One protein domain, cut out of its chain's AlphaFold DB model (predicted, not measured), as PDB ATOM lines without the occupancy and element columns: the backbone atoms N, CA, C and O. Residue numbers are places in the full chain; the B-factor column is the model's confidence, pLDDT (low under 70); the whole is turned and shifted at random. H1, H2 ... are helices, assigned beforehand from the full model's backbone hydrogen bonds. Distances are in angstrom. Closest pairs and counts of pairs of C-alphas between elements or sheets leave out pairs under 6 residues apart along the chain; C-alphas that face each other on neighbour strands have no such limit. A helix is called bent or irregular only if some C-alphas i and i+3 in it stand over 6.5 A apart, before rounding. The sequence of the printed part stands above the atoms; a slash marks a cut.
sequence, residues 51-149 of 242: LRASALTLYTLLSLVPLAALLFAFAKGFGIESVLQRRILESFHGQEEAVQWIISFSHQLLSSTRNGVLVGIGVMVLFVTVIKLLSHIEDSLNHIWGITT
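What this domain is: This is residues 51 to 149 of the 242 residues of the protein "YihY/virulence factor BrkB family protein" of Proteobacteria bacterium (UniProt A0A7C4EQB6). Two long helices, H4 and H1, make a narrow V, meeting where H1 ends and H4 begins, and the shorter helices H2 and H3 form a helical hairpin set slantwise at the closed end of the V, packing on the last part of H1. The V is loosely formed: its arms draw away from each other toward residues 51 and 144, and H4 touches no helix but H1. The printed part has 99 residues with four named helices, in the order H1, H2, H3, H4, and no named strand; the class is all helix. The whole is loose, with a radius of gyration of the C-alphas of 16.6 A and spans of 47 by 35 by 20 A.

Where its parts are: H4, the longest helix, covers residues 117 to 144 and measures 40.9 A from first to last C-alpha, ending at C-alpha 144 (216.837, 173.794, 191.709). H1 covers residues 51 to 77 and measures 38.3 A, from C-alpha 51 (206.478, 170.641, 182.237) to C-alpha 77 (181.686, 169.231, 211.376). H1 has a kink of 37 degrees near residue 64; it is neither bent nor irregular, but only just: C-alphas 62 and 65 are 6.4 A apart. H3 covers residues 96 to 110 over 20.7 A, and H2 covers residues 81 to 91 over 15.3 A.

How they stand to each other: H1 is the hub, touching the three other helices. Residues 70 to 77 of H1 touch residues 118 to 126 of H4, at a shallow tilt of 21 degrees, opposite ways; the closest C-alphas are those of Gly 77 and Val 119, 5.6 A apart. Residues 65 to 73 of H1 touch H3 at a steep tilt of 66 degrees, the same way, with the C-alphas of Ala 69 and Ser 106 closest at 4.4 A. Residues 72 to 75 of H1 touch H2, with the C-alphas of Ala 75 and Glu 81 closest at 4.6 A; H1 and H2 are a helical hairpin at a steep tilt of 45 degrees, opposite ways. H2 and H3 are a helical hairpin too, at a shallow tilt of 22 degrees, opposite ways, and their closest C-alphas, those of Leu 89 and Glu 96, are 6.5 A apart. H2 and H4 are apart, and H3 and H4 are only just apart, with closest C-alphas at 8.3 A. In H2, H3 and H4 every O i to N i+4 pair is within hydrogen-bond range; in H1 it is 21 of 23.

The domain as a whole: The two C-alphas farthest apart are those of Arg 114 and Gly 146, 48.1 A. Residues 90 to 95 stand free, as do residues 141 to 146, of which 141 to 144 belong to H4. The printed part has no cut. The links H1 to H2 and H2 to H3 are tight, the link H3 to H4 is short, and no link is long. The mean pLDDT of the printed part is 76.2; 19 residues are under 70, among them residues 108 to 120.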
ATOM      1  N   LEU A  51     207.248 171.882 182.087       82.44
ATOM      2  CA  LEU A  51     206.478 170.641 182.237       82.44
ATOM      3  C   LEU A  51     206.091 170.406 183.701       82.44
ATOM      4  O   LEU A  51     204.951 170.052 183.994       82.44
ATOM      5  N   ARG A  52     207.029 170.645 184.627       75.25
ATOM      6  CA  ARG A  52     206.776 170.533 186.070       75.25
ATOM      7  C   ARG A  52     205.743 171.547 186.548       75.25
ATOM      8  O   ARG A  52     204.865 171.178 187.320       75.25
ATOM      9  N   ALA A  53     205.825 172.788 186.072       82.88
ATOM     10  CA  ALA A  53     204.853 173.828 186.385       82.88
ATOM     11  C   ALA A  53     203.460 173.434 185.879       82.88
ATOM     12  O   ALA A  53     202.524 173.428 186.666       82.88
ATOM     13  N   SER A  54     203.334 172.997 184.622       87.31
ATOM     14  CA  SER A  54     202.058 172.541 184.055       87.31
ATOM     15  C   SER A  54     201.476 171.341 184.802       87.31
ATOM     16  O   SER A  54     200.282 171.327 185.094       87.31
ATOM     17  N   ALA A  55     202.308 170.355 185.153       82.31
ATOM     18  CA  ALA A  55     201.878 169.218 185.959       82.31
ATOM     19  C   ALA A  55     201.381 169.675 187.338       82.31
ATOM     20  O   ALA A  55     200.313 169.256 187.770       82.31
ATOM     21  N   LEU A  56     202.100 170.586 188.002       79.00
ATOM     22  CA  LEU A  56     201.695 171.141 189.292       79.00
ATOM     23  C   LEU A  56     200.388 171.939 189.196       79.00
ATOM     24  O   LEU A  56     199.542 171.811 190.080       79.00
ATOM     25  N   THR A  57     200.179 172.706 188.121       85.00
ATOM     26  CA  THR A  57     198.915 173.411 187.865       85.00
ATOM     27  C   THR A  57     197.766 172.422 187.667       85.00
ATOM     28  O   THR A  57     196.716 172.592 188.282       85.00
ATOM     29  N   LEU A  58     197.966 171.356 186.881       83.62
ATOM     30  CA  LEU A  58     196.968 170.295 186.690       83.62
ATOM     31  C   LEU A  58     196.650 169.569 187.996       83.62
ATOM     32  O   LEU A  58     195.481 169.388 188.319       83.62
ATOM     33  N   TYR A  59     197.668 169.190 188.771       78.00
ATOM     34  CA  TYR A  59     197.464 168.564 190.073       78.00
ATOM     35  C   TYR A  59     196.716 169.494 191.026       78.00
ATOM     36  O   TYR A  59     195.781 169.048 191.684       78.00
ATOM     37  N   THR A  60     197.057 170.785 191.045       78.25
ATOM     38  CA  THR A  60     196.342 171.794 191.840       78.25
ATOM     39  C   THR A  60     194.872 171.869 191.433       78.25
ATOM     40  O   THR A  60     194.004 171.733 192.293       78.25
ATOM     41  N   LEU A  61     194.580 171.998 190.134       82.06
ATOM     42  CA  LEU A  61     193.212 172.069 189.611       82.06
ATOM     43  C   LEU A  61     192.399 170.809 189.932       82.06
ATOM     44  O   LEU A  61     191.292 170.911 190.456       82.06
ATOM     45  N   LEU A  62     192.956 169.623 189.676       75.69
ATOM     46  CA  LEU A  62     192.284 168.351 189.961       75.69
ATOM     47  C   LEU A  62     192.081 168.129 191.465       75.69
ATOM     48  O   LEU A  62     191.089 167.527 191.866       75.69
ATOM     49  N   SER A  63     192.991 168.632 192.304       77.12
ATOM     50  CA  SER A  63     192.874 168.551 193.765       77.12
ATOM     51  C   SER A  63     191.876 169.546 194.360       77.12
ATOM     52  O   SER A  63     191.458 169.364 195.501       77.12
ATOM     53  N   LEU A  64     191.456 170.562 193.599       76.94
ATOM     54  CA  LEU A  64     190.594 171.638 194.085       76.94
ATOM     55  C   LEU A  64     189.192 171.124 194.437       76.94
ATOM     56  O   LEU A  64     188.640 171.509 195.464       76.94
ATOM     57  N   VAL A  65     188.653 170.186 193.650       70.50
ATOM     58  CA  VAL A  65     187.346 169.559 193.917       70.50
ATOM     59  C   VAL A  65     187.379 168.692 195.192       70.50
ATOM     60  O   VAL A  65     186.575 168.949 196.091       70.50
ATOM     61  N   PRO A  66     188.311 167.727 195.360       67.00
ATOM     62  CA  PRO A  66     188.475 167.004 196.623       67.00
ATOM     63  C   PRO A  66     188.754 167.913 197.826       67.00
ATOM     64  O   PRO A  66     188.238 167.668 198.915       67.00
ATOM     65  N   LEU A  67     189.553 168.967 197.642       76.25
ATOM     66  CA  LEU A  67     189.850 169.935 198.694       76.25
ATOM     67  C   LEU A  67     188.590 170.692 199.124       76.25
ATOM     68  O   LEU A  67     188.355 170.844 200.320       76.25
ATOM     69  N   ALA A  68     187.761 171.126 198.173       74.44
ATOM     70  CA  ALA A  68     186.486 171.768 198.467       74.44
ATOM     71  C   ALA A  68     185.558 170.827 199.248       74.44
ATOM     72  O   ALA A  68     185.027 171.226 200.283       74.44
ATOM     73  N   ALA A  69     185.445 169.560 198.838       69.69
ATOM     74  CA  ALA A  69     184.668 168.563 199.576       69.69
ATOM     75  C   ALA A  69     185.158 168.380 201.017       69.69
ATOM     76  O   ALA A  69     184.355 168.301 201.947       69.69
ATOM     77  N   LEU A  70     186.475 168.387 201.219       72.75
ATOM     78  CA  LEU A  70     187.081 168.318 202.542       72.75
ATOM     79  C   LEU A  70     186.785 169.569 203.384       72.75
ATOM     80  O   LEU A  70     186.460 169.445 204.563       72.75
ATOM     81  N   LEU A  71     186.835 170.763 202.786       76.62
ATOM     82  CA  LEU A  71     186.476 172.021 203.448       76.62
ATOM     83  C   LEU A  71     185.003 172.046 203.877       76.62
ATOM     84  O   LEU A  71     184.711 172.440 205.004       76.62
ATOM     85  N   PHE A  72     184.085 171.575 203.029       74.62
ATOM     86  CA  PHE A  72     182.669 171.436 203.383       74.62
ATOM     87  C   PHE A  72     182.453 170.393 204.485       74.62
ATOM     88  O   PHE A  72     181.699 170.646 205.422       74.62
ATOM     89  N   ALA A  73     183.176 169.267 204.454       69.56
ATOM     90  CA  ALA A  73     183.143 168.261 205.520       69.56
ATOM     91  C   ALA A  73     183.539 168.842 206.880       69.56
ATOM     92  O   ALA A  73     182.879 168.604 207.894       69.56
ATOM     93  N   PHE A  74     184.606 169.636 206.884       71.88
ATOM     94  CA  PHE A  74     185.052 170.393 208.042       71.88
ATOM     95  C   PHE A  74     184.004 171.400 208.502       71.88
ATOM     96  O   PHE A  74     183.616 171.392 209.667       71.88
ATOM     97  N   ALA A  75     183.510 172.243 207.594       76.12
ATOM     98  CA  ALA A  75     182.530 173.272 207.910       76.12
ATOM     99  C   ALA A  75     181.246 172.670 208.493       76.12
ATOM    100  O   ALA A  75     180.734 173.168 209.493       76.12
ATOM    101  N   LYS A  76     180.780 171.547 207.936       72.75
ATOM    102  CA  LYS A  76     179.673 170.751 208.473       72.75
ATOM    103  C   LYS A  76     179.988 170.206 209.865       72.75
ATOM    104  O   LYS A  76     179.152 170.296 210.759       72.75
ATOM    105  N   GLY A  77     181.203 169.700 210.075       69.44
ATOM    106  CA  GLY A  77     181.686 169.231 211.376       69.44
ATOM    107  C   GLY A  77     181.692 170.295 212.475       69.44
ATOM    108  O   GLY A  77     181.419 169.975 213.629       69.44
ATOM    109  N   PHE A  78     181.954 171.551 212.112       74.31
ATOM    110  CA  PHE A  78     181.930 172.711 213.008       74.31
ATOM    111  C   PHE A  78     180.586 173.467 213.010       74.31
ATOM    112  O   PHE A  78     180.453 174.467 213.709       74.31
ATOM    113  N   GLY A  79     179.590 173.020 212.235       76.31
ATOM    114  CA  GLY A  79     178.277 173.671 212.134       76.31
ATOM    115  C   GLY A  79     178.264 175.013 211.384       76.31
ATOM    116  O   GLY A  79     177.298 175.762 211.500       76.31
ATOM    117  N   ILE A  80     179.307 175.330 210.610       82.56
ATOM    118  CA  ILE A  80     179.480 176.599 209.872       82.56
ATOM    119  C   ILE A  80     179.302 176.456 208.349       82.56
ATOM    120  O   ILE A  80     179.647 177.357 207.586       82.56
ATOM    121  N   GLU A  81     178.765 175.325 207.890       79.94
ATOM    122  CA  GLU A  81     178.563 175.003 206.469       79.94
ATOM    123  C   GLU A  81     177.748 176.062 205.715       79.94
ATOM    124  O   GLU A  81     178.152 176.498 204.639       79.94
ATOM    125  N   SER A  82     176.651 176.545 206.305       81.69
ATOM    126  CA  SER A  82     175.779 177.556 205.690       81.69
ATOM    127  C   SER A  82     176.478 178.904 205.490       81.69
ATOM    128  O   SER A  82     176.258 179.577 204.481       81.69
ATOM    129  N   VAL A  83     177.361 179.287 206.418       85.19
ATOM    130  CA  VAL A  83     178.174 180.509 206.321       85.19
ATOM    131  C   VAL A  83     179.197 180.370 205.198       85.19
ATOM    132  O   VAL A  83     179.362 181.297 204.404       85.19
ATOM    133  N   LEU A  84     179.855 179.209 205.106       83.38
ATOM    134  CA  LEU A  84     180.824 178.924 204.051       83.38
ATOM    135  C   LEU A  84     180.158 178.915 202.668       83.38
ATOM    136  O   LEU A  84     180.638 179.585 201.757       83.38
ATOM    137  N   GLN A  85     179.026 178.220 202.527       82.50
ATOM    138  CA  GLN A  85     178.256 178.168 201.285       82.50
ATOM    139  C   GLN A  85     177.837 179.565 200.824       82.50
ATOM    140  O   GLN A  85     178.044 179.920 199.664       82.50
ATOM    141  N   ARG A  86     177.287 180.374 201.736       84.38
ATOM    142  CA  ARG A  86     176.857 181.738 201.425       84.38
ATOM    143  C   ARG A  86     178.025 182.612 200.971       84.38
ATOM    144  O   ARG A  86     177.918 183.264 199.943       84.38
ATOM    145  N   ARG A  87     179.161 182.560 201.675       83.56
ATOM    146  CA  ARG A  87     180.383 183.297 201.306       83.56
ATOM    147  C   ARG A  87     180.919 182.905 199.933       83.56
ATOM    148  O   ARG A  87     181.351 183.782 199.192       83.56
ATOM    149  N   ILE A  88     180.911 181.614 199.595       82.00
ATOM    150  CA  ILE A  88     181.370 181.140 198.284       82.00
ATOM    151  C   ILE A  88     180.409 181.625 197.193       82.00
ATOM    152  O   ILE A  88     180.866 182.196 196.210       82.00
ATOM    153  N   LEU A  89     179.095 181.488 197.380       82.12
ATOM    154  CA  LEU A  89     178.108 181.987 196.414       82.12
ATOM    155  C   LEU A  89     178.220 183.507 196.205       82.12
ATOM    156  O   LEU A  89     178.234 183.957 195.065       82.12
ATOM    157  N   GLU A  90     178.393 184.278 197.283       83.00
ATOM    158  CA  GLU A  90     178.588 185.736 197.232       83.00
ATOM    159  C   GLU A  90     179.918 186.146 196.563       83.00
ATOM    160  O   GLU A  90     180.032 187.229 195.996       83.00
ATOM    161  N   SER A  91     180.947 185.293 196.623       79.56
ATOM    162  CA  SER A  91     182.265 185.585 196.032       79.56
ATOM    163  C   SER A  91     182.370 185.180 194.557       79.56
ATOM    164  O   SER A  91     183.203 185.721 193.835       79.56
ATOM    165  N   PHE A  92     181.546 184.232 194.103       76.94
ATOM    166  CA  PHE A  92     181.582 183.653 192.754       76.94
ATOM    167  C   PHE A  92     180.298 183.952 191.961       76.94
ATOM    168  O   PHE A  92     179.723 183.067 191.320       76.94
ATOM    169  N   HIS A  93     179.852 185.212 191.980       72.31
ATOM    170  CA  HIS A  93     178.723 185.667 191.165       72.31
ATOM    171  C   HIS A  93     178.941 185.313 189.678       72.31
ATOM    172  O   HIS A  93     179.958 185.678 189.088       72.31
ATOM    173  N   GLY A  94     177.994 184.581 189.077       73.50
ATOM    174  CA  GLY A  94     178.055 184.131 187.676       73.50
ATOM    175  C   GLY A  94     178.611 182.716 187.441       73.50
ATOM    176  O   GLY A  94     178.610 182.262 186.300       73.50
ATOM    177  N   GLN A  95     179.049 181.996 188.483       78.44
ATOM    178  CA  GLN A  95     179.468 180.579 188.400       78.44
ATOM    179  C   GLN A  95     178.695 179.681 189.381       78.44
ATOM    180  O   GLN A  95     179.206 178.680 189.887       78.44
ATOM    181  N   GLU A  96     177.446 180.047 189.658       78.50
ATOM    182  CA  GLU A  96     176.606 179.410 190.677       78.50
ATOM    183  C   GLU A  96     176.396 177.913 190.418       78.50
ATOM    184  O   GLU A  96     176.425 177.130 191.363       78.50
ATOM    185  N   GLU A  97     176.281 177.488 189.156       77.31
ATOM    186  CA  GLU A  97     176.140 176.069 188.795       77.31
ATOM    187  C   GLU A  97     177.368 175.235 189.184       77.31
ATOM    188  O   GLU A  97     177.227 174.154 189.755       77.31
ATOM    189  N   ALA A  98     178.582 175.743 188.938       75.12
ATOM    190  CA  ALA A  98     179.815 175.049 189.305       75.12
ATOM    191  C   ALA A  98     179.955 174.949 190.831       75.12
ATOM    192  O   ALA A  98     180.305 173.897 191.367       75.12
ATOM    193  N   VAL A  99     179.618 176.030 191.539       74.56
ATOM    194  CA  VAL A  99     179.613 176.071 193.005       74.56
ATOM    195  C   VAL A  99     178.582 175.093 193.574       74.56
ATOM    196  O   VAL A  99     178.910 174.317 194.472       74.56
ATOM    197  N   GLN A 100     177.362 175.058 193.034       80.19
ATOM    198  CA  GLN A 100     176.331 174.107 193.454       80.19
ATOM    199  C   GLN A 100     176.695 172.658 193.130       80.19
ATOM    200  O   GLN A 100     176.419 171.767 193.936       80.19
ATOM    201  N   TRP A 101     177.354 172.396 192.000       81.06
ATOM    202  CA  TRP A 101     177.869 171.069 191.678       81.06
ATOM    203  C   TRP A 101     178.921 170.618 192.699       81.06
ATOM    204  O   TRP A 101     178.830 169.515 193.230       81.06
ATOM    205  N   ILE A 102     179.859 171.498 193.065       73.38
ATOM    206  CA  ILE A 102     180.859 171.211 194.104       73.38
ATOM    207  C   ILE A 102     180.179 170.943 195.452       73.38
ATOM    208  O   ILE A 102     180.524 169.970 196.121       73.38
ATOM    209  N   ILE A 103     179.198 171.759 195.848       74.94
ATOM    210  CA  ILE A 103     178.455 171.590 197.109       74.94
ATOM    211  C   ILE A 103     177.686 170.265 197.118       74.94
ATOM    212  O   ILE A 103     177.796 169.486 198.062       74.94
ATOM    213  N   SER A 104     176.936 169.968 196.058       76.56
ATOM    214  CA  SER A 104     176.136 168.741 195.952       76.56
ATOM    215  C   SER A 104     177.002 167.484 195.886       76.56
ATOM    216  O   SER A 104     176.717 166.516 196.594       76.56
ATOM    217  N   PHE A 105     178.104 167.507 195.133       73.81
ATOM    218  CA  PHE A 105     179.096 166.434 195.116       73.81
ATOM    219  C   PHE A 105     179.726 166.226 196.499       73.81
ATOM    220  O   PHE A 105     179.843 165.094 196.970       73.81
ATOM    221  N   SER A 106     180.049 167.316 197.201       70.44
ATOM    222  CA  SER A 106     180.540 167.266 198.583       70.44
ATOM    223  C   SER A 106     179.504 166.620 199.504       70.44
ATOM    224  O   SER A 106     179.827 165.698 200.245       70.44
ATOM    225  N   HIS A 107     178.234 167.018 199.418       72.06
ATOM    226  CA  HIS A 107     177.167 166.393 200.194       72.06
ATOM    227  C   HIS A 107     176.995 164.904 199.878       72.06
ATOM    228  O   HIS A 107     176.779 164.130 200.807       72.06
ATOM    229  N   GLN A 108     177.121 164.483 198.616       69.88
ATOM    230  CA  GLN A 108     177.043 163.072 198.215       69.88
ATOM    231  C   GLN A 108     178.217 162.243 198.750       69.88
ATOM    232  O   GLN A 108     178.013 161.125 199.218       69.88
ATOM    233  N   LEU A 109     179.431 162.796 198.753       64.38
ATOM    234  CA  LEU A 109     180.594 162.148 199.367       64.38
ATOM    235  C   LEU A 109     180.454 162.018 200.893       64.38
ATOM    236  O   LEU A 109     180.978 161.082 201.492       64.38
ATOM    237  N   LEU A 110     179.739 162.950 201.527       65.94
ATOM    238  CA  LEU A 110     179.629 163.053 202.984       65.94
ATOM    239  C   LEU A 110     178.346 162.439 203.562       65.94
ATOM    240  O   LEU A 110     178.278 162.207 204.770       65.94
ATOM    241  N   SER A 111     177.329 162.165 202.740       63.56
ATOM    242  CA  SER A 111     176.034 161.610 203.167       63.56
ATOM    243  C   SER A 111     176.124 160.166 203.667       63.56
ATOM    244  O   SER A 111     175.233 159.709 204.377       63.56
ATOM    245  N   SER A 112     177.221 159.466 203.363       56.66
ATOM    246  CA  SER A 112     177.417 158.053 203.710       56.66
ATOM    247  C   SER A 112     178.004 157.807 205.109       56.66
ATOM    248  O   SER A 112     178.209 156.650 205.474       56.66
ATOM    249  N   THR A 113     178.288 158.840 205.920       53.91
ATOM    250  CA  THR A 113     179.047 158.638 207.174       53.91
ATOM    251  C   THR A 113     178.476 159.391 208.377       53.91
ATOM    252  O   THR A 113     178.200 160.587 208.323       53.91
ATOM    253  N   ARG A 114     178.330 158.673 209.497       53.28
ATOM    254  CA  ARG A 114     177.797 159.157 210.780       53.28
ATOM    255  C   ARG A 114     178.690 160.261 211.379       53.28
ATOM    256  O   ARG A 114     179.913 160.122 211.424       53.28
ATOM    257  N   ASN A 115     178.053 161.341 211.836       59.78
ATOM    258  CA  ASN A 115     178.657 162.574 212.355       59.78
ATOM    259  C   ASN A 115     179.804 162.343 213.363       59.78
ATOM    260  O   ASN A 115     179.646 161.615 214.339       59.78
ATOM    261  N   GLY A 116     180.936 163.027 213.146       58.56
ATOM    262  CA  GLY A 116     182.052 163.161 214.097       58.56
ATOM    263  C   GLY A 116     183.352 162.485 213.653       58.56
ATOM    264  O   GLY A 116     184.375 163.152 213.506       58.56
ATOM    265  N   VAL A 117     183.318 161.181 213.362       66.25
ATOM    266  CA  VAL A 117     184.525 160.408 212.996       66.25
ATOM    267  C   VAL A 117     185.116 160.882 211.665       66.25
ATOM    268  O   VAL A 117     186.328 161.048 211.543       66.25
ATOM    269  N   LEU A 118     184.261 161.186 210.685       66.75
ATOM    270  CA  LEU A 118     184.695 161.676 209.376       66.75
ATOM    271  C   LEU A 118     185.348 163.066 209.451       66.75
ATOM    272  O   LEU A 118     186.253 163.349 208.674       66.75
ATOM    273  N   VAL A 119     184.942 163.909 210.405       64.94
ATOM    274  CA  VAL A 119     185.557 165.229 210.626       64.94
ATOM    275  C   VAL A 119     186.990 165.038 211.113       64.94
ATOM    276  O   VAL A 119     187.907 165.598 210.525       64.94
ATOM    277  N   GLY A 120     187.203 164.182 212.119       68.25
ATOM    278  CA  GLY A 120     188.543 163.865 212.623       68.25
ATOM    279  C   GLY A 120     189.453 163.243 211.558       68.25
ATOM    280  O   GLY A 120     190.600 163.663 211.404       68.25
ATOM    281  N   ILE A 121     188.930 162.296 210.771       71.75
ATOM    282  CA  ILE A 121     189.666 161.691 209.650       71.75
ATOM    283  C   ILE A 121     189.969 162.741 208.575       71.75
ATOM    284  O   ILE A 121     191.096 162.816 208.096       71.75
ATOM    285  N   GLY A 122     189.001 163.588 208.226       68.19
ATOM    286  CA  GLY A 122     189.182 164.662 207.254       68.19
ATOM    287  C   GLY A 122     190.249 165.667 207.684       68.19
ATOM    288  O   GLY A 122     191.094 166.047 206.874       68.19
ATOM    289  N   VAL A 123     190.288 166.025 208.972       68.56
ATOM    290  CA  VAL A 123     191.347 166.870 209.545       68.56
ATOM    291  C   VAL A 123     192.711 166.233 209.390       68.56
ATOM    292  O   VAL A 123     193.646 166.883 208.921       68.56
ATOM    293  N   MET A 124     192.817 164.954 209.735       76.31
ATOM    294  CA  MET A 124     194.061 164.211 209.606       76.31
ATOM    295  C   MET A 124     194.522 164.150 208.144       76.31
ATOM    296  O   MET A 124     195.687 164.414 207.852       76.31
ATOM    297  N   VAL A 125     193.608 163.860 207.214       75.81
ATOM    298  CA  VAL A 125     193.900 163.790 205.776       75.81
ATOM    299  C   VAL A 125     194.314 165.155 205.228       75.81
ATOM    300  O   VAL A 125     195.299 165.227 204.493       75.81
ATOM    301  N   LEU A 126     193.628 166.239 205.606       71.50
ATOM    302  CA  LEU A 126     193.988 167.601 205.198       71.50
ATOM    303  C   LEU A 126     195.390 167.950 205.693       71.50
ATOM    304  O   LEU A 126     196.225 168.413 204.918       71.50
ATOM    305  N   PHE A 127     195.666 167.670 206.967       76.88
ATOM    306  CA  PHE A 127     196.962 167.934 207.574       76.88
ATOM    307  C   PHE A 127     198.079 167.171 206.850       76.88
ATOM    308  O   PHE A 127     199.063 167.771 206.424       76.88
ATOM    309  N   VAL A 128     197.895 165.870 206.606       79.06
ATOM    310  CA  VAL A 128     198.845 165.051 205.831       79.06
ATOM    311  C   VAL A 128     199.024 165.592 204.410       79.06
ATOM    312  O   VAL A 128     200.142 165.610 203.897       79.06
ATOM    313  N   THR A 129     197.948 166.055 203.775       77.62
ATOM    314  CA  THR A 129     197.988 166.614 202.415       77.62
ATOM    315  C   THR A 129     198.807 167.898 202.363       77.62
ATOM    316  O   THR A 129     199.677 168.022 201.502       77.62
ATOM    317  N   VAL A 130     198.607 168.820 203.308       79.25
ATOM    318  CA  VAL A 130     199.387 170.065 203.400       79.25
ATOM    319  C   VAL A 130     200.869 169.762 203.623       79.25
ATOM    320  O   VAL A 130     201.720 170.325 202.937       79.25
ATOM    321  N   ILE A 131     201.194 168.823 204.516       81.75
ATOM    322  CA  ILE A 131     202.583 168.407 204.762       81.75
ATOM    323  C   ILE A 131     203.215 167.802 203.500       81.75
ATOM    324  O   ILE A 131     204.357 168.126 203.171       81.75
ATOM    325  N   LYS A 132     202.484 166.962 202.756       81.12
ATOM    326  CA  LYS A 132     202.957 166.409 201.475       81.12
ATOM    327  C   LYS A 132     203.177 167.495 200.428       81.12
ATOM    328  O   LYS A 132     204.204 167.478 199.757       81.12
ATOM    329  N   LEU A 133     202.247 168.442 200.302       81.50
ATOM    330  CA  LEU A 133     202.367 169.559 199.367       81.50
ATOM    331  C   LEU A 133     203.622 170.387 199.666       81.50
ATOM    332  O   LEU A 133     204.424 170.624 198.767       81.50
ATOM    333  N   LEU A 134     203.837 170.757 200.932       84.88
ATOM    334  CA  LEU A 134     205.040 171.478 201.355       84.88
ATOM    335  C   LEU A 134     206.316 170.672 201.094       84.88
ATOM    336  O   LEU A 134     207.296 171.246 200.624       84.88
ATOM    337  N   SER A 135     206.294 169.352 201.305       84.31
ATOM    338  CA  SER A 135     207.427 168.487 200.957       84.31
ATOM    339  C   SER A 135     207.714 168.488 199.458       84.31
ATOM    340  O   SER A 135     208.871 168.597 199.071       84.31
ATOM    341  N   HIS A 136     206.692 168.432 198.600       81.75
ATOM    342  CA  HIS A 136     206.886 168.502 197.148       81.75
ATOM    343  C   HIS A 136     207.443 169.855 196.690       81.75
ATOM    344  O   HIS A 136     208.281 169.903 195.781       81.75
ATOM    345  N   ILE A 137     207.008 170.950 197.320       85.69
ATOM    346  CA  ILE A 137     207.567 172.284 197.074       85.69
ATOM    347  C   ILE A 137     209.037 172.308 197.519       85.69
ATOM    348  O   ILE A 137     209.893 172.735 196.745       85.69
ATOM    349  N   GLU A 138     209.357 171.783 198.707       88.44
ATOM    350  CA  GLU A 138     210.733 171.689 199.215       88.44
ATOM    351  C   GLU A 138     211.629 170.878 198.288       88.44
ATOM    352  O   GLU A 138     212.710 171.342 197.940       88.44
ATOM    353  N   ASP A 139     211.183 169.710 197.836       84.12
ATOM    354  CA  ASP A 139     211.962 168.849 196.950       84.12
ATOM    355  C   ASP A 139     212.207 169.517 195.590       84.12
ATOM    356  O   ASP A 139     213.305 169.435 195.033       84.12
ATOM    357  N   SER A 140     211.215 170.250 195.075       84.31
ATOM    358  CA  SER A 140     211.349 171.025 193.836       84.31
ATOM    359  C   SER A 140     212.382 172.140 193.977       84.31
ATOM    360  O   SER A 140     213.245 172.294 193.110       84.31
ATOM    361  N   LEU A 141     212.339 172.880 195.087       85.25
ATOM    362  CA  LEU A 141     213.331 173.902 195.404       85.25
ATOM    363  C   LEU A 141     214.718 173.274 195.601       85.25
ATOM    364  O   LEU A 141     215.674 173.672 194.940       85.25
ATOM    365  N   ASN A 142     214.842 172.238 196.428       87.69
ATOM    366  CA  ASN A 142     216.097 171.520 196.655       87.69
ATOM    367  C   ASN A 142     216.724 171.056 195.340       87.69
ATOM    368  O   ASN A 142     217.925 171.232 195.147       87.69
ATOM    369  N   HIS A 143     215.922 170.564 194.396       82.25
ATOM    370  CA  HIS A 143     216.400 170.192 193.070       82.25
ATOM    371  C   HIS A 143     216.963 171.381 192.270       82.25
ATOM    372  O   HIS A 143     218.003 171.240 191.624       82.25
ATOM    373  N   ILE A 144     216.326 172.558 192.331       82.06
ATOM    374  CA  ILE A 144     216.837 173.794 191.709       82.06
ATOM    375  C   ILE A 144     218.203 174.165 192.304       82.06
ATOM    376  O   ILE A 144     219.136 174.478 191.558       82.06
ATOM    377  N   TRP A 145     218.341 174.068 193.629       84.44
ATOM    378  CA  TRP A 145     219.591 174.329 194.353       84.44
ATOM    379  C   TRP A 145     220.595 173.162 194.336       84.44
ATOM    380  O   TRP A 145     221.690 173.300 194.878       84.44
ATOM    381  N   GLY A 146     220.275 172.040 193.682       79.69
ATOM    382  CA  GLY A 146     221.160 170.878 193.557       79.69
ATOM    383  C   GLY A 146     221.365 170.083 194.850       79.69
ATOM    384  O   GLY A 146     222.372 169.392 194.986       79.69
ATOM    385  N   ILE A 147     220.438 170.179 195.803       85.56
ATOM    386  CA  ILE A 147     220.482 169.449 197.070       85.56
ATOM    387  C   ILE A 147     219.778 168.104 196.939       85.56
ATOM    388  O   ILE A 147     218.625 168.024 196.527       85.56
ATOM    389  N   THR A 148     220.485 167.051 197.340       73.69
ATOM    390  CA  THR A 148     219.997 165.665 197.356       73.69
ATOM    391  C   THR A 148     219.773 165.127 198.769       73.69
ATOM    392  O   THR A 148     219.228 164.038 198.928       73.69
ATOM    393  N   THR A 149     220.184 165.866 199.804       73.75
ATOM    394  CA  THR A 149     220.086 165.427 201.198       73.75
ATOM    395  C   THR A 149     218.781 165.899 201.848       73.75
ATOM    396  O   THR A 149     218.503 167.105 201.886       73.75
TER     397      THR A 149